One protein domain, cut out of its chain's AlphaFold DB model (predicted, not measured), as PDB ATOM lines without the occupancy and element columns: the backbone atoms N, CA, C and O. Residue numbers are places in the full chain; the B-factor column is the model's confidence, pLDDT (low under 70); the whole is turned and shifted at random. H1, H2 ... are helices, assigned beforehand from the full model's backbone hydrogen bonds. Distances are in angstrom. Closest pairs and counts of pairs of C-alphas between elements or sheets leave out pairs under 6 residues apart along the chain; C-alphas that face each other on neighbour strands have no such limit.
ATOM      1  N   ARG A 179     120.077 137.855 167.331       93.38
ATOM      2  CA  ARG A 179     119.064 136.977 166.729       93.38
ATOM      3  C   ARG A 179     119.690 135.715 166.150       93.38
ATOM      4  O   ARG A 179     119.135 134.630 166.323       93.38
ATOM      5  N   TYR A 180     120.827 135.856 165.477       92.50
ATOM      6  CA  TYR A 180     121.547 134.728 164.907       92.50
ATOM      7  C   TYR A 180     122.122 133.836 166.007       92.50
ATOM      8  O   TYR A 180     121.848 132.634 166.017       92.50
ATOM      9  N   GLN A 181     122.795 134.432 166.996       89.50
ATOM     10  CA  GLN A 181     123.322 133.710 168.157       89.50
ATOM     11  C   GLN A 181     122.218 132.969 168.924       89.50
ATOM     12  O   GLN A 181     122.364 131.793 169.259       89.50
ATOM     13  N   TYR A 182     121.070 133.618 169.141       93.50
ATOM     14  CA  TYR A 182     119.904 132.984 169.750       93.50
ATOM     15  C   TYR A 182     119.403 131.796 168.924       93.50
ATOM     16  O   TYR A 182     119.081 130.755 169.489       93.50
ATOM     17  N   SER A 183     119.361 131.919 167.593       92.88
ATOM     18  CA  SER A 183     118.929 130.826 166.715       92.88
ATOM     19  C   SER A 183     119.857 129.612 166.796       92.88
ATOM     20  O   SER A 183     119.375 128.479 166.854       92.88
ATOM     21  N   ILE A 184     121.172 129.843 166.883       91.06
ATOM     22  CA  ILE A 184     122.170 128.785 167.049       91.06
ATOM     23  C   ILE A 184     121.972 128.101 168.397       91.06
ATOM     24  O   ILE A 184     121.835 126.879 168.437       91.06
ATOM     25  N   ASN A 185     121.857 128.872 169.479       90.12
ATOM     26  CA  ASN A 185     121.620 128.328 170.816       90.12
ATOM     27  C   ASN A 185     120.293 127.550 170.887       90.12
ATOM     28  O   ASN A 185     120.219 126.455 171.439       90.12
ATOM     29  N   ALA A 186     119.225 128.052 170.267       93.06
ATOM     30  CA  ALA A 186     117.956 127.332 170.195       93.06
ATOM     31  C   ALA A 186     118.092 126.017 169.404       93.06
ATOM     32  O   ALA A 186     117.540 124.987 169.800       93.06
ATOM     33  N   ALA A 187     118.856 126.019 168.308       90.56
ATOM     34  CA  ALA A 187     119.124 124.821 167.520       90.56
ATOM     35  C   ALA A 187     119.968 123.794 168.291       90.56
ATOM     36  O   ALA A 187     119.744 122.587 168.149       90.56
ATOM     37  N   THR A 188     120.919 124.233 169.121       88.25
ATOM     38  CA  THR A 188     121.694 123.332 169.985       88.25
ATOM     39  C   THR A 188     120.835 122.722 171.071       88.25
ATOM     40  O   THR A 188     120.870 121.503 171.241       88.25
ATOM     41  N   GLU A 189     120.011 123.527 171.741       89.94
ATOM     42  CA  GLU A 189     119.085 123.040 172.765       89.94
ATOM     43  C   GLU A 189     118.095 122.029 172.180       89.94
ATOM     44  O   GLU A 189     117.864 120.964 172.754       89.94
ATOM     45  N   ALA A 190     117.572 122.289 170.977       90.69
ATOM     46  CA  ALA A 190     116.690 121.355 170.286       90.69
ATOM     47  C   ALA A 190     117.383 120.016 169.966       90.69
ATOM     48  O   ALA A 190     116.776 118.953 170.135       90.69
ATOM     49  N   LYS A 191     118.655 120.041 169.536       85.81
ATOM     50  CA  LYS A 191     119.451 118.823 169.292       85.81
ATOM     51  C   LYS A 191     119.658 118.028 170.578       85.81
ATOM     52  O   LYS A 191     119.405 116.821 170.582       85.81
ATOM     53  N   VAL A 192     120.041 118.706 171.664       86.62
ATOM     54  CA  VAL A 192     120.217 118.078 172.978       86.62
ATOM     55  C   VAL A 192     118.905 117.449 173.442       86.62
ATOM     56  O   VAL A 192     118.870 116.254 173.730       86.62
ATOM     57  N   ALA A 193     117.798 118.195 173.406       87.25
ATOM     58  CA  ALA A 193     116.481 117.699 173.795       87.25
ATOM     59  C   ALA A 193     116.040 116.478 172.968       87.25
ATOM     60  O   ALA A 193     115.512 115.504 173.516       87.25
ATOM     61  N   PHE A 194     116.284 116.486 171.653       86.94
ATOM     62  CA  PHE A 194     115.966 115.356 170.781       86.94
ATOM     63  C   PHE A 194     116.768 114.102 171.145       86.94
ATOM     64  O   PHE A 194     116.208 113.003 171.221       86.94
ATOM     65  N   GLN A 195     118.065 114.250 171.411       81.88
ATOM     66  CA  GLN A 195     118.922 113.135 171.812       81.88
ATOM     67  C   GLN A 195     118.564 112.617 173.208       81.88
ATOM     68  O   GLN A 195     118.472 111.402 173.384       81.88
ATOM     69  N   CYS A 196     118.252 113.497 174.164       82.31
ATOM     70  CA  CYS A 196     117.742 113.097 175.478       82.31
ATOM     71  C   CYS A 196     116.447 112.290 175.344       82.31
ATOM     72  O   CYS A 196     116.333 111.204 175.910       82.31
ATOM     73  N   LYS A 197     115.499 112.759 174.525       86.50
ATOM     74  CA  LYS A 197     114.263 112.023 174.229       86.50
ATOM     75  C   LYS A 197     114.555 110.652 173.620       86.50
ATOM     76  O   LYS A 197     113.951 109.660 174.028       86.50
ATOM     77  N   HIS A 198     115.455 110.581 172.640       84.94
ATOM     78  CA  HIS A 198     115.832 109.316 172.013       84.94
ATOM     79  C   HIS A 198     116.403 108.335 173.039       84.94
ATOM     80  O   HIS A 198     115.959 107.192 173.116       84.94
ATOM     81  N   TRP A 199     117.329 108.802 173.869       81.25
ATOM     82  CA  TRP A 199     117.988 107.981 174.869       81.25
ATOM     83  C   TRP A 199     117.043 107.517 175.988       81.25
ATOM     84  O   TRP A 199     117.051 106.332 176.332       81.25
ATOM     85  N   LEU A 200     116.153 108.386 176.483       81.44
ATOM     86  CA  LEU A 200     115.088 108.002 177.422       81.44
ATOM     87  C   LEU A 200     114.175 106.928 176.822       81.44
ATOM     88  O   LEU A 200     113.874 105.934 177.481       81.44
ATOM     89  N   ASN A 201     113.798 107.067 175.547       85.75
ATOM     90  CA  ASN A 201     113.019 106.045 174.848       85.75
ATOM     91  C   ASN A 201     113.782 104.717 174.742       85.75
ATOM     92  O   ASN A 201     113.185 103.656 174.925       85.75
ATOM     93  N   THR A 202     115.095 104.742 174.490       84.06
ATOM     94  CA  THR A 202     115.925 103.528 174.487       84.06
ATOM     95  C   THR A 202     115.958 102.873 175.870       84.06
ATOM     96  O   THR A 202     115.774 101.660 175.973       84.06
ATOM     97  N   LYS A 203     116.149 103.648 176.946       80.81
ATOM     98  CA  LYS A 203     116.138 103.138 178.327       80.81
ATOM     99  C   LYS A 203     114.782 102.542 178.694       80.81
ATOM    100  O   LYS A 203     114.738 101.420 179.198       80.81
ATOM    101  N   LEU A 204     113.689 103.225 178.357       85.12
ATOM    102  CA  LEU A 204     112.325 102.739 178.563       85.12
ATOM    103  C   LEU A 204     112.080 101.440 177.793       85.12
ATOM    104  O   LEU A 204     111.546 100.483 178.350       85.12
ATOM    105  N   GLN A 205     112.520 101.364 176.536       86.75
ATOM    106  CA  GLN A 205     112.388 100.153 175.735       86.75
ATOM    107  C   GLN A 205     113.220  98.997 176.306       86.75
ATOM    108  O   GLN A 205     112.740  97.866 176.351       86.75
ATOM    109  N   ASN A 206     114.435  99.264 176.785       83.06
ATOM    110  CA  ASN A 206     115.278  98.268 177.448       83.06
ATOM    111  C   ASN A 206     114.639  97.762 178.744       83.06
ATOM    112  O   ASN A 206     114.623  96.555 178.980       83.06
ATOM    113  N   LEU A 207     114.059  98.658 179.544       80.38
ATOM    114  CA  LEU A 207     113.346  98.313 180.770       80.38
ATOM    115  C   LEU A 207     112.085  97.495 180.467       80.38
ATOM    116  O   LEU A 207     111.872  96.445 181.066       80.38
ATOM    117  N   ARG A 208     111.300  97.894 179.460       83.88
ATOM    118  CA  ARG A 208     110.138  97.133 178.978       83.88
ATOM    119  C   ARG A 208     110.534  95.743 178.489       83.88
ATOM    120  O   ARG A 208     109.880  94.762 178.830       83.88
ATOM    121  N   ASN A 209     111.613  95.642 177.717       84.19
ATOM    122  CA  ASN A 209     112.145  94.364 177.256       84.19
ATOM    123  C   ASN A 209     112.632  93.508 178.433       84.19
ATOM    124  O   ASN A 209     112.342  92.318 178.462       84.19
ATOM    125  N   SER A 210     113.312  94.103 179.417       79.75
ATOM    126  CA  SER A 210     113.761  93.423 180.635       79.75
ATOM    127  C   SER A 210     112.581  92.896 181.454       79.75
ATOM    128  O   SER A 210     112.567  91.717 181.796       79.75
ATOM    129  N   MET A 211     111.543  93.705 181.684       77.88
ATOM    130  CA  MET A 211     110.328  93.275 182.385       77.88
ATOM    131  C   MET A 211     109.598  92.157 181.633       77.88
ATOM    132  O   MET A 211     109.220  91.158 182.236       77.88
ATOM    133  N   ASN A 212     109.457  92.273 180.310       77.00
ATOM    134  CA  ASN A 212     108.775  91.263 179.494       77.00
ATOM    135  C   ASN A 212     109.577  89.955 179.347       77.00
ATOM    136  O   ASN A 212     108.989  88.893 179.146       77.00
ATOM    137  N   LEU A 223     108.831  85.032 196.991       61.03
ATOM    138  CA  LEU A 223     108.390  86.421 196.828       61.03
ATOM    139  C   LEU A 223     107.179  86.728 197.714       61.03
ATOM    140  O   LEU A 223     107.156  87.775 198.350       61.03
ATOM    141  N   THR A 224     106.221  85.803 197.831       61.00
ATOM    142  CA  THR A 224     105.064  85.974 198.721       61.00
ATOM    143  C   THR A 224     105.478  85.991 200.193       61.00
ATOM    144  O   THR A 224     105.013  86.858 200.919       61.00
ATOM    145  N   ALA A 225     106.389  85.108 200.625       61.22
ATOM    146  CA  ALA A 225     106.875  85.067 202.009       61.22
ATOM    147  C   ALA A 225     107.721  86.299 202.397       61.22
ATOM    148  O   ALA A 225     107.616  86.803 203.515       61.22
ATOM    149  N   ALA A 226     108.543  86.804 201.468       63.84
ATOM    150  CA  ALA A 226     109.285  88.048 201.658       63.84
ATOM    151  C   ALA A 226     108.344  89.262 201.691       63.84
ATOM    152  O   ALA A 226     108.468  90.087 202.586       63.84
ATOM    153  N   ASN A 227     107.350  89.331 200.796       65.38
ATOM    154  CA  ASN A 227     106.336  90.387 200.826       65.38
ATOM    155  C   ASN A 227     105.495  90.349 202.108       65.38
ATOM    156  O   ASN A 227     105.222  91.401 202.672       65.38
ATOM    157  N   THR A 228     105.120  89.175 202.626       67.56
ATOM    158  CA  THR A 228     104.395  89.107 203.907       67.56
ATOM    159  C   THR A 228     105.257  89.539 205.092       67.56
ATOM    160  O   THR A 228     104.724  90.142 206.014       67.56
ATOM    161  N   LEU A 229     106.571  89.280 205.083       65.12
ATOM    162  CA  LEU A 229     107.502  89.778 206.110       65.12
ATOM    163  C   LEU A 229     107.722  91.295 206.021       65.12
ATOM    164  O   LEU A 229     107.756  91.965 207.046       65.12
ATOM    165  N   ILE A 230     107.825  91.836 204.804       64.62
ATOM    166  CA  ILE A 230     107.943  93.280 204.563       64.62
ATOM    167  C   ILE A 230     106.670  93.998 205.029       64.62
ATOM    168  O   ILE A 230     106.766  94.993 205.730       64.62
ATOM    169  N   HIS A 231     105.481  93.464 204.737       68.31
ATOM    170  CA  HIS A 231     104.207  94.086 205.123       68.31
ATOM    171  C   HIS A 231     103.750  93.801 206.564       68.31
ATOM    172  O   HIS A 231     102.735  94.347 206.982       68.31
ATOM    173  N   SER A 232     104.445  92.944 207.321       75.69
ATOM    174  CA  SER A 232     104.101  92.648 208.727       75.69
ATOM    175  C   SER A 232     104.967  93.390 209.742       75.69
ATOM    176  O   SER A 232     104.625  93.406 210.923       75.69
ATOM    177  N   ASN A 233     106.068  94.009 209.307       81.94
ATOM    178  CA  ASN A 233     106.949  94.798 210.157       81.94
ATOM    179  C   ASN A 233     107.126  96.198 209.555       81.94
ATOM    180  O   ASN A 233     107.857  96.372 208.580       81.94
ATOM    181  N   ASP A 234     106.474  97.189 210.166       82.88
ATOM    182  CA  ASP A 234     106.466  98.582 209.702       82.88
ATOM    183  C   ASP A 234     107.873  99.175 209.558       82.88
ATOM    184  O   ASP A 234     108.129  99.968 208.652       82.88
ATOM    185  N   GLU A 235     108.821  98.769 210.406       85.81
ATOM    186  CA  GLU A 235     110.195  99.268 210.359       85.81
ATOM    187  C   GLU A 235     110.974  98.685 209.174       85.81
ATOM    188  O   GLU A 235     111.710  99.398 208.490       85.81
ATOM    189  N   VAL A 236     110.742  97.408 208.854       81.38
ATOM    190  CA  VAL A 236     111.302  96.766 207.654       81.38
ATOM    191  C   VAL A 236     110.675  97.348 206.388       81.38
ATOM    192  O   VAL A 236     111.402  97.602 205.426       81.38
ATOM    193  N   ASN A 237     109.363  97.614 206.388       81.44
ATOM    194  CA  ASN A 237     108.700  98.280 205.267       81.44
ATOM    195  C   ASN A 237     109.279  99.684 205.035       81.44
ATOM    196  O   ASN A 237     109.660 100.017 203.916       81.44
ATOM    197  N   ARG A 238     109.451 100.472 206.103       86.62
ATOM    198  CA  ARG A 238     110.033 101.818 206.029       86.62
ATOM    199  C   ARG A 238     111.473 101.808 205.510       86.62
ATOM    200  O   ARG A 238     111.832 102.655 204.698       86.62
ATOM    201  N   LEU A 239     112.306 100.862 205.953       87.00
ATOM    202  CA  LEU A 239     113.676 100.712 205.444       87.00
ATOM    203  C   LEU A 239     113.700 100.276 203.973       87.00
ATOM    204  O   LEU A 239     114.564 100.721 203.216       87.00
ATOM    205  N   PHE A 240     112.757  99.430 203.553       84.56
ATOM    206  CA  PHE A 240     112.616  99.020 202.158       84.56
ATOM    207  C   PHE A 240     112.179 100.187 201.262       84.56
ATOM    208  O   PHE A 240     112.791 100.413 200.219       84.56
ATOM    209  N   GLU A 241     111.183 100.966 201.688       85.25
ATOM    210  CA  GLU A 241     110.746 102.195 201.014       85.25
ATOM    211  C   GLU A 241     111.887 103.214 200.917       85.25
ATOM    212  O   GLU A 241     112.152 103.732 199.834       85.25
ATOM    213  N   LEU A 242     112.630 103.432 202.010       91.44
ATOM    214  CA  LEU A 242     113.795 104.318 202.026       91.44
ATOM    215  C   LEU A 242     114.887 103.846 201.057       91.44
ATOM    216  O   LEU A 242     115.461 104.653 200.335       91.44
ATOM    217  N   ASN A 243     115.170 102.544 200.999       89.19
ATOM    218  CA  ASN A 243     116.153 101.993 200.066       89.19
ATOM    219  C   ASN A 243     115.701 102.141 198.601       89.19
ATOM    220  O   ASN A 243     116.503 102.495 197.738       89.19
ATOM    221  N   CYS A 244     114.416 101.914 198.313       85.06
ATOM    222  CA  CYS A 244     113.838 102.181 196.994       85.06
ATOM    223  C   CYS A 244     113.970 103.661 196.616       85.06
ATOM    224  O   CYS A 244     114.400 103.960 195.505       85.06
ATOM    225  N   GLN A 245     113.672 104.567 197.549       90.81
ATOM    226  CA  GLN A 245     113.798 106.008 197.353       90.81
ATOM    227  C   GLN A 245     115.251 106.418 197.078       90.81
ATOM    228  O   GLN A 245     115.520 107.034 196.053       90.81
ATOM    229  N   ILE A 246     116.202 105.993 197.917       91.75
ATOM    230  CA  ILE A 246     117.637 106.276 197.736       91.75
ATOM    231  C   ILE A 246     118.132 105.743 196.389       91.75
ATOM    232  O   ILE A 246     118.930 106.390 195.712       91.75
ATOM    233  N   LYS A 247     117.671 104.558 195.974       89.56
ATOM    234  CA  LYS A 247     118.057 103.982 194.687       89.56
ATOM    235  C   LYS A 247     117.523 104.800 193.509       89.56
ATOM    236  O   LYS A 247     118.268 105.020 192.558       89.56
ATOM    237  N   LEU A 248     116.268 105.248 193.576       85.00
ATOM    238  CA  LEU A 248     115.680 106.125 192.560       85.00
ATOM    239  C   LEU A 248     116.415 107.468 192.496       85.00
ATOM    240  O   LEU A 248     116.797 107.892 191.409       85.00
ATOM    241  N   GLU A 249     116.695 108.083 193.646       89.94
ATOM    242  CA  GLU A 249     117.457 109.335 193.739       89.94
ATOM    243  C   GLU A 249     118.873 109.182 193.174       89.94
ATOM    244  O   GLU A 249     119.348 110.030 192.421       89.94
ATOM    245  N   PHE A 250     119.556 108.078 193.476       89.31
ATOM    246  CA  PHE A 250     120.879 107.803 192.919       89.31
ATOM    247  C   PHE A 250     120.844 107.659 191.392       89.31
ATOM    248  O   PHE A 250     121.708 108.204 190.700       89.31
ATOM    249  N   GLU A 251     119.855 106.941 190.853       83.12
ATOM    250  CA  GLU A 251     119.670 106.799 189.405       83.12
ATOM    251  C   GLU A 251     119.334 108.144 188.741       83.12
ATOM    252  O   GLU A 251     119.876 108.443 187.677       83.12
ATOM    253  N   GLU A 252     118.528 108.992 189.383       85.44
ATOM    254  CA  GLU A 252     118.222 110.352 188.923       85.44
ATOM    255  C   GLU A 252     119.460 111.263 188.932       85.44
ATOM    256  O   GLU A 252     119.707 112.004 187.978       85.44
ATOM    257  N   VAL A 253     120.300 111.189 189.965       89.69
ATOM    258  CA  VAL A 253     121.553 111.957 190.014       89.69
ATOM    259  C   VAL A 253     122.522 111.504 188.919       89.69
ATOM    260  O   VAL A 253     123.139 112.346 188.262       89.69
ATOM    261  N   GLN A 254     122.644 110.195 188.674       85.94
ATOM    262  CA  GLN A 254     123.454 109.672 187.567       85.94
ATOM    263  C   GLN A 254     122.927 110.151 186.211       85.94
ATOM    264  O   GLN A 254     123.695 110.630 185.379       85.94
ATOM    265  N   LEU A 255     121.609 110.088 186.027       80.88
ATOM    266  CA  LEU A 255     120.903 110.569 184.847       80.88
ATOM    267  C   LEU A 255     121.196 112.051 184.572       80.88
ATOM    268  O   LEU A 255     121.595 112.421 183.466       80.88
ATOM    269  N   ASN A 256     121.051 112.891 185.594       85.00
ATOM    270  CA  ASN A 256     121.297 114.327 185.505       85.00
ATOM    271  C   ASN A 256     122.768 114.636 185.224       85.00
ATOM    272  O   ASN A 256     123.068 115.525 184.427       85.00
ATOM    273  N   LYS A 257     123.697 113.877 185.817       89.00
ATOM    274  CA  LYS A 257     125.128 114.001 185.524       89.00
ATOM    275  C   LYS A 257     125.425 113.673 184.060       89.00
ATOM    276  O   LYS A 257     126.109 114.446 183.390       89.00
ATOM    277  N   GLU A 258     124.908 112.561 183.542       82.50
ATOM    278  CA  GLU A 258     125.086 112.182 182.135       82.50
ATOM    279  C   GLU A 258     124.509 113.253 181.198       82.50
ATOM    280  O   GLU A 258     125.192 113.689 180.269       82.50
ATOM    281  N   LEU A 259     123.309 113.762 181.491       83.50
ATOM    282  CA  LEU A 259     122.667 114.813 180.702       83.50
ATOM    283  C   LEU A 259     123.452 116.131 180.737       83.50
ATOM    284  O   LEU A 259     123.669 116.733 179.688       83.50
ATOM    285  N   ALA A 260     123.949 116.545 181.902       87.25
ATOM    286  CA  ALA A 260     124.767 117.748 182.041       87.25
ATOM    287  C   ALA A 260     126.090 117.639 181.267       87.25
ATOM    288  O   ALA A 260     126.489 118.580 180.579       87.25
ATOM    289  N   THR A 261     126.761 116.481 181.315       85.25
ATOM    290  CA  THR A 261     127.986 116.265 180.520       85.25
ATOM    291  C   THR A 261     127.697 116.272 179.023       85.25
ATOM    292  O   THR A 261     128.501 116.754 178.231       85.25
ATOM    293  N   PHE A 262     126.548 115.744 178.610       83.38
ATOM    294  CA  PHE A 262     126.128 115.735 177.218       83.38
ATOM    295  C   PHE A 262     125.795 117.139 176.700       83.38
ATOM    296  O   PHE A 262     126.289 117.555 175.652       83.38
ATOM    297  N   HIS A 263     125.008 117.887 177.474       86.50
ATOM    298  CA  HIS A 263     124.640 119.270 177.189       86.50
ATOM    299  C   HIS A 263     125.879 120.163 177.082       86.50
ATOM    300  O   HIS A 263     126.057 120.850 176.072       86.50
ATOM    301  N   ARG A 264     126.809 120.058 178.044       87.69
ATOM    302  CA  ARG A 264     128.101 120.758 178.000       87.69
ATOM    303  C   ARG A 264     128.856 120.464 176.706       87.69
ATOM    304  O   ARG A 264     129.322 121.397 176.060       87.69
ATOM    305  N   ARG A 265     128.957 119.194 176.300       85.69
ATOM    306  CA  ARG A 265     129.677 118.793 175.078       85.69
ATOM    307  C   ARG A 265     129.094 119.433 173.822       85.69
ATOM    308  O   ARG A 265     129.831 120.009 173.025       85.69
ATOM    309  N   HIS A 266     127.776 119.368 173.661       85.81
ATOM    310  CA  HIS A 266     127.104 119.951 172.501       85.81
ATOM    311  C   HIS A 266     127.178 121.479 172.476       85.81
ATOM    312  O   HIS A 266     127.398 122.056 171.411       85.81
ATOM    313  N   THR A 267     127.058 122.117 173.637       87.69
ATOM    314  CA  THR A 267     127.177 123.573 173.771       87.69
ATOM    315  C   THR A 267     128.587 124.044 173.422       87.69
ATOM    316  O   THR A 267     128.742 124.938 172.596       87.69
ATOM    317  N   VAL A 268     129.625 123.393 173.961       89.25
ATOM    318  CA  VAL A 268     131.032 123.706 173.649       89.25
ATOM    319  C   VAL A 268     131.322 123.521 172.158       89.25
ATOM    320  O   VAL A 268     131.923 124.393 171.535       89.25
ATOM    321  N   LYS A 269     130.846 122.426 171.553       87.81
ATOM    322  CA  LYS A 269     131.017 122.165 170.116       87.81
ATOM    323  C   LYS A 269     130.348 123.236 169.255       87.81
ATOM    324  O   LYS A 269     130.930 123.674 168.269       87.81
ATOM    325  N   SER A 270     129.148 123.671 169.627       87.88
ATOM    326  CA  SER A 270     128.459 124.724 168.886       87.88
ATOM    327  C   SER A 270     129.094 126.095 169.070       87.88
ATOM    328  O   SER A 270     129.172 126.853 168.112       87.88
ATOM    329  N   ALA A 271     129.571 126.412 170.275       88.75
ATOM    330  CA  ALA A 271     130.315 127.642 170.518       88.75
ATOM    331  C   ALA A 271     131.619 127.665 169.706       88.75
ATOM    332  O   ALA A 271     131.973 128.690 169.135       88.75
ATOM    333  N   PHE A 272     132.303 126.525 169.579       89.81
ATOM    334  CA  PHE A 272     133.477 126.405 168.717       89.81
ATOM    335  C   PHE A 272     133.147 126.610 167.233       89.81
ATOM    336  O   PHE A 272     133.881 127.309 166.540       89.81
ATOM    337  N   GLN A 273     132.031 126.053 166.753       89.38
ATOM    338  CA  GLN A 273     131.555 126.285 165.384       89.38
ATOM    339  C   GLN A 273     131.240 127.764 165.136       89.38
ATOM    340  O   GLN A 273     131.681 128.308 164.132       89.38
ATOM    341  N   LEU A 274     130.584 128.434 166.088       88.75
ATOM    342  CA  LEU A 274     130.341 129.875 166.018       88.75
ATOM    343  C   LEU A 274     131.657 130.667 165.943       88.75
ATOM    344  O   LEU A 274     131.775 131.597 165.155       88.75
ATOM    345  N   ILE A 275     132.669 130.296 166.735       89.06
ATOM    346  CA  ILE A 275     133.996 130.934 166.685       89.06
ATOM    347  C   ILE A 275     134.661 130.713 165.320       89.06
ATOM    348  O   ILE A 275     135.321 131.616 164.809       89.06
ATOM    349  N   GLN A 276     134.484 129.539 164.715       89.50
ATOM    350  CA  GLN A 276     134.982 129.258 163.373       89.50
ATOM    351  C   GLN A 276     134.283 130.129 162.318       89.50
ATOM    352  O   GLN A 276     134.965 130.769 161.527       89.50
ATOM    353  N   GLU A 277     132.954 130.231 162.364       87.75
ATOM    354  CA  GLU A 277     132.173 131.103 161.474       87.75
ATOM    355  C   GLU A 277     132.560 132.582 161.648       87.75
ATOM    356  O   GLU A 277     132.748 133.307 160.671       87.75
ATOM    357  N   LEU A 278     132.764 133.029 162.890       88.25
ATOM    358  CA  LEU A 278     133.255 134.375 163.190       88.25
ATOM    359  C   LEU A 278     134.673 134.605 162.653       88.25
ATOM    360  O   LEU A 278     134.970 135.690 162.161       88.25
ATOM    361  N   ASN A 279     135.549 133.602 162.709       90.31
ATOM    362  CA  ASN A 279     136.886 133.683 162.125       90.31
ATOM    363  C   ASN A 279     136.852 133.789 160.600       90.31
ATOM    364  O   ASN A 279     137.645 134.548 160.040       90.31
ATOM    365  N   ASP A 280     135.938 133.079 159.941       88.25
ATOM    366  CA  ASP A 280     135.745 133.180 158.494       88.25
ATOM    367  C   ASP A 280     135.281 134.597 158.116       88.25
ATOM    368  O   ASP A 280     135.831 135.206 157.198       88.25
ATOM    369  N   VAL A 281     134.357 135.182 158.888       87.56
ATOM    370  CA  VAL A 281     133.924 136.585 158.731       87.56
ATOM    371  C   VAL A 281     135.074 137.569 158.970       87.56
ATOM    372  O   VAL A 281     135.263 138.500 158.189       87.56
ATOM    373  N   ILE A 282     135.878 137.369 160.017       87.50
ATOM    374  CA  ILE A 282     137.056 138.205 160.297       87.50
ATOM    375  C   ILE A 282     138.058 138.123 159.141       87.50
ATOM    376  O   ILE A 282     138.585 139.153 158.721       87.50
ATOM    377  N   GLY A 283     138.289 136.923 158.600       87.75
ATOM    378  CA  GLY A 283     139.139 136.707 157.434       87.75
ATOM    379  C   GLY A 283     138.620 137.427 156.189       87.75
ATOM    380  O   GLY A 283     139.404 138.068 155.490       87.75
ATOM    381  N   LEU A 284     137.304 137.398 155.948       84.06
ATOM    382  CA  LEU A 284     136.656 138.108 154.838       84.06
ATOM    383  C   LEU A 284     136.824 139.633 154.925       84.06
ATOM    384  O   LEU A 284     136.994 140.280 153.898       84.06
ATOM    385  N   ILE A 285     136.829 140.199 156.135       83.06
ATOM    386  CA  ILE A 285     137.006 141.643 156.378       83.06
ATOM    387  C   ILE A 285     138.503 142.044 156.386       83.06
ATOM    388  O   ILE A 285     138.848 143.220 156.488       83.06
ATOM    389  N   GLY A 286     139.425 141.082 156.251       81.12
ATOM    390  CA  GLY A 286     140.874 141.322 156.279       81.12
ATOM    391  C   GLY A 286     141.460 141.448 157.690       81.12
ATOM    392  O   GLY A 286     142.591 141.910 157.864       81.12
ATOM    393  N   GLY A 287     140.707 141.046 158.714       84.25
ATOM    394  CA  GLY A 287     141.186 140.950 160.087       84.25
ATOM    395  C   GLY A 287     142.039 139.700 160.322       84.25
ATOM    396  O   GLY A 287     142.046 138.752 159.537       84.25
ATOM    397  N   LYS A 288     142.777 139.681 161.437       85.31
ATOM    398  CA  LYS A 288     143.544 138.495 161.846       85.31
ATOM    399  C   LYS A 288     142.610 137.512 162.563       85.31
ATOM    400  O   LYS A 288     142.102 137.880 163.624       85.31
ATOM    401  N   PRO A 289     142.397 136.295 162.034       84.19
ATOM    402  CA  PRO A 289     141.560 135.304 162.694       84.19
ATOM    403  C   PRO A 289     142.196 134.849 164.011       84.19
ATOM    404  O   PRO A 289     143.421 134.855 164.179       84.19
ATOM    405  N   ILE A 290     141.350 134.441 164.951       84.94
ATOM    406  CA  ILE A 290     141.766 133.853 166.223       84.94
ATOM    407  C   ILE A 290     142.327 132.452 165.952       84.94
ATOM    408  O   ILE A 290     141.764 131.687 165.171       84.94
ATOM    409  N   ASP A 291     143.423 132.088 166.617       85.31
ATOM    410  CA  ASP A 291     144.017 130.755 166.498       85.31
ATOM    411  C   ASP A 291     143.071 129.679 167.061       85.31
ATOM    412  O   ASP A 291     142.930 129.512 168.277       85.31
ATOM    413  N   LEU A 292     142.425 128.938 166.155       83.19
ATOM    414  CA  LEU A 292     141.477 127.873 166.484       83.19
ATOM    415  C   LEU A 292     142.125 126.736 167.280       83.19
ATOM    416  O   LEU A 292     141.428 126.080 168.051       83.19
ATOM    417  N   ASN A 293     143.438 126.515 167.151       80.44
ATOM    418  CA  ASN A 293     144.121 125.453 167.891       80.44
ATOM    419  C   ASN A 293     144.198 125.780 169.384       80.44
ATOM    420  O   ASN A 293     143.922 124.924 170.216       80.44
ATOM    421  N   ARG A 294     144.446 127.049 169.737       79.38
ATOM    422  CA  ARG A 294     144.444 127.488 171.143       79.38
ATOM    423  C   ARG A 294     143.078 127.328 171.796       79.38
ATOM    424  O   ARG A 294     143.003 126.906 172.947       79.38
ATOM    425  N   VAL A 295     142.010 127.658 171.069       78.81
ATOM    426  CA  VAL A 295     140.628 127.476 171.543       78.81
ATOM    427  C   VAL A 295     140.310 125.987 171.689       78.81
ATOM    428  O   VAL A 295     139.700 125.580 172.674       78.81
ATOM    429  N   ARG A 296     140.783 125.157 170.749       82.81
ATOM    430  CA  ARG A 296     140.619 123.701 170.793       82.81
ATOM    431  C   ARG A 296     141.267 123.078 172.027       82.81
ATOM    432  O   ARG A 296     140.632 122.241 172.665       82.81
ATOM    433  N   ASP A 297     142.474 123.525 172.366       78.44
ATOM    434  CA  ASP A 297     143.244 123.032 173.511       78.44
ATOM    435  C   ASP A 297     142.651 123.472 174.862       78.44
ATOM    436  O   ASP A 297     142.800 122.767 175.851       78.44
ATOM    437  N   HIS A 298     141.953 124.614 174.921       78.56
ATOM    438  CA  HIS A 298     141.324 125.114 176.157       78.56
ATOM    439  C   HIS A 298     139.912 124.565 176.409       78.56
ATOM    440  O   HIS A 298     139.388 124.707 177.514       78.56
ATOM    441  N   CYS A 299     139.262 123.998 175.392       76.38
ATOM    442  CA  CYS A 299     137.870 123.551 175.464       76.38
ATOM    443  C   CYS A 299     137.705 122.023 175.372       76.38
ATOM    444  O   CYS A 299     136.587 121.559 175.144       76.38
ATOM    445  N   ASP A 300     138.790 121.254 175.528       78.19
ATOM    446  CA  ASP A 300     138.825 119.779 175.498       78.19
ATOM    447  C   ASP A 300     138.132 119.162 174.265       78.19
ATOM    448  O   ASP A 300     137.610 118.047 174.290       78.19
ATOM    449  N   ILE A 301     138.099 119.880 173.139       78.38
ATOM    450  CA  ILE A 301     137.294 119.503 171.962       78.38
ATOM    451  C   ILE A 301     137.776 118.180 171.359       78.38
ATOM    452  O   ILE A 301     136.980 117.383 170.866       78.38
ATOM    453  N   THR A 302     139.080 117.925 171.422       75.38
ATOM    454  CA  THR A 302     139.697 116.667 170.985       75.38
ATOM    455  C   THR A 302     139.226 115.475 171.818       75.38
ATOM    456  O   THR A 302     138.983 114.402 171.262       75.38
ATOM    457  N   GLU A 303     139.043 115.651 173.127       78.00
ATOM    458  CA  GLU A 303     138.492 114.622 174.010       78.00
ATOM    459  C   GLU A 303     137.022 114.360 173.676       78.00
ATOM    460  O   GLU A 303     136.632 113.209 173.469       78.00
ATOM    461  N   ILE A 304     136.235 115.423 173.481       78.62
ATOM    462  CA  ILE A 304     134.817 115.341 173.098       78.62
ATOM    463  C   ILE A 304     134.635 114.584 171.769       78.62
ATOM    464  O   ILE A 304     133.787 113.696 171.663       78.62
ATOM    465  N   GLU A 305     135.446 114.890 170.754       78.94
ATOM    466  CA  GLU A 305     135.402 114.219 169.448       78.94
ATOM    467  C   GLU A 305     135.806 112.738 169.527       78.94
ATOM    468  O   GLU A 305     135.259 111.893 168.807       78.94
ATOM    469  N   ASN A 306     136.773 112.408 170.382       79.00
ATOM    470  CA  ASN A 306     137.227 111.034 170.578       79.00
ATOM    471  C   ASN A 306     136.189 110.199 171.337       79.00
ATOM    472  O   ASN A 306     135.915 109.062 170.942       79.00
ATOM    473  N   GLU A 307     135.551 110.765 172.362       73.25
ATOM    474  CA  GLU A 307     134.435 110.136 173.070       73.25
ATOM    475  C   GLU A 307     133.236 109.875 172.151       73.25
ATOM    476  O   GLU A 307     132.664 108.785 172.179       73.25
ATOM    477  N   GLU A 308     132.874 110.828 171.287       72.25
ATOM    478  CA  GLU A 308     131.760 110.682 170.343       72.25
ATOM    479  C   GLU A 308     132.031 109.544 169.341       72.25
ATOM    480  O   GLU A 308     131.175 108.684 169.107       72.25
ATOM    481  N   LYS A 309     133.264 109.452 168.823       77.06
ATOM    482  CA  LYS A 309     133.701 108.329 167.974       77.06
ATOM    483  C   LYS A 309     133.627 106.991 168.708       77.06
ATOM    484  O   LYS A 309     133.242 105.989 168.102       77.06
ATOM    485  N   LEU A 310     133.976 106.953 169.994       71.69
ATOM    486  CA  LEU A 310     133.859 105.750 170.819       71.69
ATOM    487  C   LEU A 310     132.394 105.368 171.062       71.69
ATOM    488  O   LEU A 310     132.060 104.190 170.950       71.69
ATOM    489  N   MET A 311     131.504 106.336 171.303       67.06
ATOM    490  CA  MET A 311     130.067 106.085 171.463       67.06
ATOM    491  C   MET A 311     129.413 105.570 170.176       67.06
ATOM    492  O   MET A 311     128.642 104.611 170.224       67.06
ATOM    493  N   VAL A 312     129.757 106.138 169.016       68.94
ATOM    494  CA  VAL A 312     129.267 105.655 167.713       68.94
ATOM    495  C   VAL A 312     129.782 104.243 167.431       68.94
ATOM    496  O   VAL A 312     129.008 103.378 167.017       68.94
ATOM    497  N   ARG A 313     131.059 103.964 167.722       71.19
ATOM    498  CA  ARG A 313     131.624 102.609 167.610       71.19
ATOM    499  C   ARG A 313     130.951 101.625 168.566       71.19
ATOM    500  O   ARG A 313     130.659 100.511 168.152       71.19
ATOM    501  N   ALA A 314     130.644 102.023 169.799       62.34
ATOM    502  CA  ALA A 314     129.932 101.185 170.765       62.34
ATOM    503  C   ALA A 314     128.483 100.888 170.330       62.34
ATOM    504  O   ALA A 314     128.026  99.753 170.458       62.34
ATOM    505  N   ALA A 315     127.785 101.871 169.748       60.12
ATOM    506  CA  ALA A 315     126.443 101.695 169.188       60.12
ATOM    507  C   ALA A 315     126.431 100.785 167.943       60.12
ATOM    508  O   ALA A 315     125.477 100.041 167.722       60.12
ATOM    509  N   GLN A 316     127.500 100.808 167.141       62.50
ATOM    510  CA  GLN A 316     127.679  99.908 165.996       62.50
ATOM    511  C   GLN A 316     128.154  98.505 166.410       62.50
ATOM    512  O   GLN A 316     127.836  97.526 165.739       62.50
TER     513      GLN A 316
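This is residues 179 to 212 and 223 to 316 of the 343 residues of an uncharacterized protein of Tritrichomonas foetus (UniProt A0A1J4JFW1). One long helix, H3, makes nearly the whole length of a rod; H1 crosses one side at a slant, H4 and H5 pack on the opposite side, and short H2 makes a corner at H3's first end. The 128 printed residues hold five named helices, H1 to H5, and no named strand. This all-helix part is extended: radius of gyration of the C-alphas 23.2 A, spans 80 by 31 by 29 A.

H3, residues 234 to 284, measures 74.1 A from C-alpha 234 at (106.466, 98.582, 209.702). H1, residues 179 to 212, measures 48.6 A. H2 is residues 223 to 230, H4 292 to 298. H5, residues 301 to 316, ends at (127.679, 99.908, 165.996).

H1 touches H3, the hub, with residues 184 to 196 alone; the closest C-alphas, of Val 192 and His 263, are 6.2 A apart. In each helix, every O i to N i+4 pair is within hydrogen-bond range.

Residues 213 to 222 are cut out; C-alphas 212 and 223 are 18.0 A apart. Confidence is low at residues 223 to 231, 311 to 312 and 314 to 316.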